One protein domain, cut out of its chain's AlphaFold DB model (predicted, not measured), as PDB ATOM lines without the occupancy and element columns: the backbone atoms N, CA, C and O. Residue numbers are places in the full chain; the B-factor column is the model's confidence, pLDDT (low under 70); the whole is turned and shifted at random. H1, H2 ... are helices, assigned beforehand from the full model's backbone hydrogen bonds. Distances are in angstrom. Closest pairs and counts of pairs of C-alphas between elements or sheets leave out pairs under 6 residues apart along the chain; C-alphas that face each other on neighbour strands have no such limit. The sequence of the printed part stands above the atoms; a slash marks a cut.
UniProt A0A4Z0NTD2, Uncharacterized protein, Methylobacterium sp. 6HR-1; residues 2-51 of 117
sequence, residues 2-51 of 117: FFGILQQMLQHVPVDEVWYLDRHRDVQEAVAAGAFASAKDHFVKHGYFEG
ATOM      1  N   PHE A   2     -15.975 -23.782  47.395       74.44
ATOM      2  CA  PHE A   2     -14.528 -24.029  47.607       74.44
ATOM      3  C   PHE A   2     -13.637 -22.766  47.606       74.44
ATOM      4  O   PHE A   2     -12.810 -22.595  48.495       74.44
ATOM      5  N   PHE A   3     -13.843 -21.846  46.655       80.31
ATOM      6  CA  PHE A   3     -13.001 -20.647  46.494       80.31
ATOM      7  C   PHE A   3     -12.959 -19.753  47.748       80.31
ATOM      8  O   PHE A   3     -11.890 -19.323  48.165       80.31
ATOM      9  N   GLY A   4     -14.105 -19.548  48.407       85.00
ATOM     10  CA  GLY A   4     -14.176 -18.755  49.639       85.00
ATOM     11  C   GLY A   4     -13.455 -19.398  50.828       85.00
ATOM     12  O   GLY A   4     -12.805 -18.692  51.593       85.00
ATOM     13  N   ILE A   5     -13.501 -20.732  50.955       88.69
ATOM     14  CA  ILE A   5     -12.773 -21.453  52.015       88.69
ATOM     15  C   ILE A   5     -11.266 -21.285  51.816       88.69
ATOM     16  O   ILE A   5     -10.548 -20.971  52.761       88.69
ATOM     17  N   LEU A   6     -10.791 -21.429  50.576       89.88
ATOM     18  CA  LEU A   6      -9.378 -21.252  50.260       89.88
ATOM     19  C   LEU A   6      -8.906 -19.818  50.532       89.88
ATOM     20  O   LEU A   6      -7.872 -19.636  51.166       89.88
ATOM     21  N   GLN A   7      -9.672 -18.802  50.126       91.12
ATOM     22  CA  GLN A   7      -9.345 -17.411  50.457       91.12
ATOM     23  C   GLN A   7      -9.280 -17.184  51.968       91.12
ATOM     24  O   GLN A   7      -8.380 -16.494  52.440       91.12
ATOM     25  N   GLN A   8     -10.172 -17.804  52.740       91.06
ATOM     26  CA  GLN A   8     -10.131 -17.715  54.195       91.06
ATOM     27  C   GLN A   8      -8.885 -18.383  54.788       91.06
ATOM     28  O   GLN A   8      -8.290 -17.841  55.712       91.06
ATOM     29  N   MET A   9      -8.419 -19.496  54.221       91.56
ATOM     30  CA  MET A   9      -7.133 -20.088  54.608       91.56
ATOM     31  C   MET A   9      -5.951 -19.182  54.237       91.56
ATOM     32  O   MET A   9      -5.037 -19.004  55.038       91.56
ATOM     33  N   LEU A  10      -5.989 -18.555  53.058       93.69
ATOM     34  CA  LEU A  10      -4.958 -17.617  52.609       93.69
ATOM     35  C   LEU A  10      -4.851 -16.384  53.515       93.69
ATOM     36  O   LEU A  10      -3.764 -15.815  53.627       93.69
ATOM     37  N   GLN A  11      -5.920 -15.995  54.220       93.19
ATOM     38  CA  GLN A  11      -5.849 -14.935  55.234       93.19
ATOM     39  C   GLN A  11      -4.875 -15.265  56.373       93.19
ATOM     40  O   GLN A  11      -4.274 -14.351  56.929       93.19
ATOM     41  N   HIS A  12      -4.610 -16.542  56.651       92.00
ATOM     42  CA  HIS A  12      -3.665 -16.956  57.691       92.00
ATOM     43  C   HIS A  12      -2.216 -17.114  57.204       92.00
ATOM     44  O   HIS A  12      -1.317 -17.276  58.020       92.00
ATOM     45  N   VAL A  13      -1.962 -17.026  55.896       93.12
ATOM     46  CA  VAL A  13      -0.602 -17.114  55.337       93.12
ATOM     47  C   VAL A  13       0.152 -15.803  55.596       93.12
ATOM     48  O   VAL A  13      -0.331 -14.762  55.158       93.12
ATOM     49  N   PRO A  14       1.310 -15.779  56.269       94.06
ATOM     50  CA  PRO A  14       2.064 -14.535  56.415       94.06
ATOM     51  C   PRO A  14       2.437 -13.974  55.034       94.06
ATOM     52  O   PRO A  14       2.699 -14.732  54.107       94.06
ATOM     53  N   VAL A  15       2.418 -12.650  54.883       96.31
ATOM     54  CA  VAL A  15       2.863 -11.952  53.668       96.31
ATOM     55  C   VAL A  15       3.854 -10.891  54.108       96.31
ATOM     56  O   VAL A  15       3.534 -10.079  54.976       96.31
ATOM     57  N   ASP A  16       5.048 -10.913  53.529       97.62
ATOM     58  CA  ASP A  16       6.022  -9.845  53.718       97.62
ATOM     59  C   ASP A  16       5.656  -8.701  52.769       97.62
ATOM     60  O   ASP A  16       5.896  -8.767  51.564       97.62
ATOM     61  N   GLU A  17       5.022  -7.670  53.324       96.94
ATOM     62  CA  GLU A  17       4.531  -6.511  52.576       96.94
ATOM     63  C   GLU A  17       5.646  -5.836  51.763       96.94
ATOM     64  O   GLU A  17       5.458  -5.535  50.585       96.94
ATOM     65  N   VAL A  18       6.827  -5.632  52.352       97.56
ATOM     66  CA  VAL A  18       7.922  -4.924  51.675       97.56
ATOM     67  C   VAL A  18       8.494  -5.791  50.562       97.56
ATOM     68  O   VAL A  18       8.614  -5.338  49.424       97.56
ATOM     69  N   TRP A  19       8.802  -7.051  50.867       96.88
ATOM     70  CA  TRP A  19       9.382  -7.983  49.902       96.88
ATOM     71  C   TRP A  19       8.458  -8.234  48.709       96.88
ATOM     72  O   TRP A  19       8.920  -8.323  47.567       96.88
ATOM     73  N   TYR A  20       7.156  -8.354  48.974       97.94
ATOM     74  CA  TYR A  20       6.156  -8.632  47.953       97.94
ATOM     75  C   TYR A  20       5.999  -7.456  46.990       97.94
ATOM     76  O   TYR A  20       6.016  -7.651  45.776       97.94
ATOM     77  N   LEU A  21       5.881  -6.233  47.515       97.81
ATOM     78  CA  LEU A  21       5.700  -5.036  46.690       97.81
ATOM     79  C   LEU A  21       6.969  -4.679  45.909       97.81
ATOM     80  O   LEU A  21       6.867  -4.273  44.756       97.81
ATOM     81  N   ASP A  22       8.156  -4.900  46.483       97.31
ATOM     82  CA  ASP A  22       9.437  -4.709  45.786       97.31
ATOM     83  C   ASP A  22       9.572  -5.618  44.547       97.31
ATOM     84  O   ASP A  22      10.086  -5.212  43.505       97.31
ATOM     85  N   ARG A  23       9.038  -6.844  44.617       95.25
ATOM     86  CA  ARG A  23       9.052  -7.811  43.501       95.25
ATOM     87  C   ARG A  23       7.912  -7.649  42.508       95.25
ATOM     88  O   ARG A  23       8.004  -8.155  41.387       95.25
ATOM     89  N   HIS A  24       6.841  -6.984  42.911       96.69
ATOM     90  CA  HIS A  24       5.621  -6.839  42.131       96.69
ATOM     91  C   HIS A  24       5.249  -5.363  42.049       96.69
ATOM     92  O   HIS A  24       4.323  -4.891  42.708       96.69
ATOM     93  N   ARG A  25       6.010  -4.626  41.231       97.19
ATOM     94  CA  ARG A  25       5.846  -3.180  41.045       97.19
ATOM     95  C   ARG A  25       4.441  -2.799  40.569       97.19
ATOM     96  O   ARG A  25       3.906  -1.785  40.995       97.19
ATOM     97  N   ASP A  26       3.831  -3.634  39.737       97.62
ATOM     98  CA  ASP A  26       2.433  -3.510  39.321       97.62
ATOM     99  C   ASP A  26       1.474  -3.532  40.524       97.62
ATOM    100  O   ASP A  26       0.565  -2.707  40.621       97.62
ATOM    101  N   VAL A  27       1.719  -4.420  41.489       98.06
ATOM    102  CA  VAL A  27       0.938  -4.488  42.727       98.06
ATOM    103  C   VAL A  27       1.240  -3.300  43.635       98.06
ATOM    104  O   VAL A  27       0.318  -2.742  44.223       98.06
ATOM    105  N   GLN A  28       2.500  -2.874  43.730       98.38
ATOM    106  CA  GLN A  28       2.888  -1.672  44.472       98.38
ATOM    107  C   GLN A  28       2.128  -0.435  43.985       98.38
ATOM    108  O   GLN A  28       1.563   0.302  44.794       98.38
ATOM    109  N   GLU A  29       2.074  -0.231  42.672       98.25
ATOM    110  CA  GLU A  29       1.342   0.871  42.050       98.25
ATOM    111  C   GLU A  29      -0.171   0.744  42.297       98.25
ATOM    112  O   GLU A  29      -0.824   1.729  42.647       98.25
ATOM    113  N   ALA A  30      -0.727  -0.468  42.213       98.06
ATOM    114  CA  ALA A  30      -2.139  -0.719  42.493       98.06
ATOM    115  C   ALA A  30      -2.517  -0.467  43.967       98.06
ATOM    116  O   ALA A  30      -3.578   0.100  44.241       98.06
ATOM    117  N   VAL A  31      -1.656  -0.839  44.920       98.12
ATOM    118  CA  VAL A  31      -1.834  -0.533  46.351       98.12
ATOM    119  C   VAL A  31      -1.762   0.978  46.582       98.12
ATOM    120  O   VAL A  31      -2.636   1.538  47.239       98.12
ATOM    121  N   ALA A  32      -0.782   1.668  45.989       97.88
ATOM    122  CA  ALA A  32      -0.649   3.122  46.104       97.88
ATOM    123  C   ALA A  32      -1.852   3.882  45.509       97.88
ATOM    124  O   ALA A  32      -2.249   4.921  46.032       97.88
ATOM    125  N   ALA A  33      -2.460   3.347  44.446       98.12
ATOM    126  CA  ALA A  33      -3.685   3.870  43.845       98.12
ATOM    127  C   ALA A  33      -4.968   3.501  44.620       98.12
ATOM    128  O   ALA A  33      -6.058   3.924  44.232       98.12
ATOM    129  N   GLY A  34      -4.867   2.709  45.694       97.81
ATOM    130  CA  GLY A  34      -5.998   2.277  46.517       97.81
ATOM    131  C   GLY A  34      -6.845   1.154  45.912       97.81
ATOM    132  O   GLY A  34      -7.933   0.880  46.416       97.81
ATOM    133  N   ALA A  35      -6.377   0.490  44.849       98.12
ATOM    134  CA  ALA A  35      -7.068  -0.663  44.262       98.12
ATOM    135  C   ALA A  35      -7.006  -1.904  45.171       98.12
ATOM    136  O   ALA A  35      -7.926  -2.722  45.170       98.12
ATOM    137  N   PHE A  36      -5.945  -2.013  45.976       98.12
ATOM    138  CA  PHE A  36      -5.788  -3.012  47.031       98.12
ATOM    139  C   PHE A  36      -5.422  -2.328  48.342       98.12
ATOM    140  O   PHE A  36      -4.691  -1.341  48.345       98.12
ATOM    141  N   ALA A  37      -5.905  -2.872  49.460       97.94
ATOM    142  CA  ALA A  37      -5.608  -2.300  50.772       97.94
ATOM    143  C   ALA A  37      -4.141  -2.512  51.194       97.94
ATOM    144  O   ALA A  37      -3.594  -1.692  51.927       97.94
ATOM    145  N   SER A  38      -3.520  -3.612  50.751       98.25
ATOM    146  CA  SER A  38      -2.118  -3.956  51.017       98.25
ATOM    147  C   SER A  38      -1.630  -5.090  50.094       98.25
ATOM    148  O   SER A  38      -2.415  -5.638  49.309       98.25
ATOM    149  N   ALA A  39      -0.358  -5.490  50.203       97.94
ATOM    150  CA  ALA A  39       0.179  -6.670  49.522       97.94
ATOM    151  C   ALA A  39      -0.555  -7.945  49.940       97.94
ATOM    152  O   ALA A  39      -0.872  -8.787  49.099       97.94
ATOM    153  N   LYS A  40      -0.878  -8.076  51.233       97.69
ATOM    154  CA  LYS A  40      -1.697  -9.173  51.758       97.69
ATOM    155  C   LYS A  40      -3.062  -9.246  51.080       97.69
ATOM    156  O   LYS A  40      -3.479 -10.334  50.679       97.69
ATOM    157  N   ASP A  41      -3.741  -8.110  50.925       98.19
ATOM    158  CA  ASP A  41      -5.044  -8.055  50.254       98.19
ATOM    159  C   ASP A  41      -4.941  -8.534  48.799       98.19
ATOM    160  O   ASP A  41      -5.709  -9.399  48.364       98.19
ATOM    161  N   HIS A  42      -3.927  -8.052  48.072       98.44
ATOM    162  CA  HIS A  42      -3.639  -8.527  46.721       98.44
ATOM    163  C   HIS A  42      -3.342 -10.032  46.691       98.44
ATOM    164  O   HIS A  42      -3.909 -10.764  45.880       98.44
ATOM    165  N   PHE A  43      -2.477 -10.523  47.580       97.75
ATOM    166  CA  PHE A  43      -2.063 -11.923  47.605       97.75
ATOM    167  C   PHE A  43      -3.246 -12.879  47.801       97.75
ATOM    168  O   PHE A  43      -3.373 -13.860  47.067       97.75
ATOM    169  N   VAL A  44      -4.136 -12.578  48.752       96.25
ATOM    170  CA  VAL A  44      -5.298 -13.429  49.049       96.25
ATOM    171  C   VAL A  44      -6.326 -13.412  47.915       96.25
ATOM    172  O   VAL A  44      -6.933 -14.442  47.609       96.25
ATOM    173  N   LYS A  45      -6.549 -12.251  47.290       96.00
ATOM    174  CA  LYS A  45      -7.538 -12.112  46.214       96.00
ATOM    175  C   LYS A  45      -7.029 -12.632  44.869       96.00
ATOM    176  O   LYS A  45      -7.808 -13.237  44.135       96.00
ATOM    177  N   HIS A  46      -5.747 -12.426  44.574       97.06
ATOM    178  CA  HIS A  46      -5.152 -12.654  43.255       97.06
ATOM    179  C   HIS A  46      -3.815 -13.390  43.332       97.06
ATOM    180  O   HIS A  46      -3.656 -14.434  42.704       97.06
ATOM    181  N   GLY A  47      -2.869 -12.887  44.128       96.38
ATOM    182  CA  GLY A  47      -1.470 -13.307  44.048       96.38
ATOM    183  C   GLY A  47      -1.230 -14.809  44.210       96.38
ATOM    184  O   GLY A  47      -0.423 -15.365  43.473       96.38
ATOM    185  N   TYR A  48      -1.950 -15.492  45.103       95.00
ATOM    186  CA  TYR A  48      -1.849 -16.951  45.223       95.00
ATOM    187  C   TYR A  48      -2.236 -17.671  43.919       95.00
ATOM    188  O   TYR A  48      -1.525 -18.564  43.462       95.00
ATOM    189  N   PHE A  49      -3.340 -17.259  43.293       93.38
ATOM    190  CA  PHE A  49      -3.854 -17.865  42.059       93.38
ATOM    191  C   PHE A  49      -3.007 -17.523  40.832       93.38
ATOM    192  O   PHE A  49      -2.986 -18.273  39.862       93.38
ATOM    193  N   GLU A  50      -2.278 -16.415  40.891       94.94
ATOM    194  CA  GLU A  50      -1.293 -16.017  39.885       94.94
ATOM    195  C   GLU A  50       0.051 -16.741  40.052       94.94
ATOM    196  O   GLU A  50       0.975 -16.509  39.270       94.94
ATOM    197  N   GLY A  51       0.185 -17.587  41.079       93.56
ATOM    198  CA  GLY A  51       1.452 -18.207  41.431       93.56
ATOM    199  C   GLY A  51       2.488 -17.145  41.777       93.56
ATOM    200  O   GLY A  51       3.551 -17.106  41.167       93.56
TER     201      GLY A  51
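What this domain is: This is residues 2 to 51 of the 117 residues of an uncharacterized protein of Methylobacterium sp. 6HR-1 (UniProt A0A4Z0NTD2). Four short helices make an elongated body: H4 lies in the middle, H1 reaches to one end of the long axis, and H2 and H3, joined at a corner, make the other end. The link of residues 11 to 16 bridges from H1 to H2. The printed part has 50 residues with four named helices, H1, H2, H3 and H4 in that order, and no named strand; its class is all helix. It is compact, with a radius of gyration of the C-alphas of 10.6 A and spans of 30 by 19 by 17 A.

How they stand to each other: Start at H1, residues 2 to 10, and look toward the hub, H4, residues 39 to 47. They only just touch, with 3 pairs of C-alphas within 8 A, and only at their ends; the closest C-alphas, of Leu 10 and Val 44, are 5.5 A apart. Their tilt is shallow, 25 degrees, opposite ways. H2, residues 17 to 23, touches H4 at a steep tilt of 57 degrees, the same way; the closest C-alphas, of Glu 17 and Ala 39, are 5.3 A apart. H3, residues 25 to 32, touches H4 at a steep tilt of 60 degrees, opposite ways, with the C-alphas of Val 27 and Ala 39 closest at 7.2 A. H2 and H3 only just touch, with 3 pairs within 8 A, and only at the corner; the closest C-alphas, of Leu 21 and Gln 28, are 4.9 A apart. H1 is apart from H2 and H3. In H1, H2, H3 and H4 every O i to N i+4 pair is within hydrogen-bond range.

Where its parts are: Find C-alpha 2 at (-14.528, -24.029, 47.607); from there H1 runs 12.6 A to C-alpha 10. H2 begins at C-alpha 17, (4.531, -6.511, 52.576), and spans 10.2 A; H3 spans 10.4 A. H4 runs 8.8 A to C-alpha 47 at (-1.470, -13.307, 44.048).

The domain as a whole: The farthest C-alphas, of Phe 2 and Asp 22, are 30.8 A apart. The printed part has no cut and no long link, and no printed residue is under 70 in pLDDT.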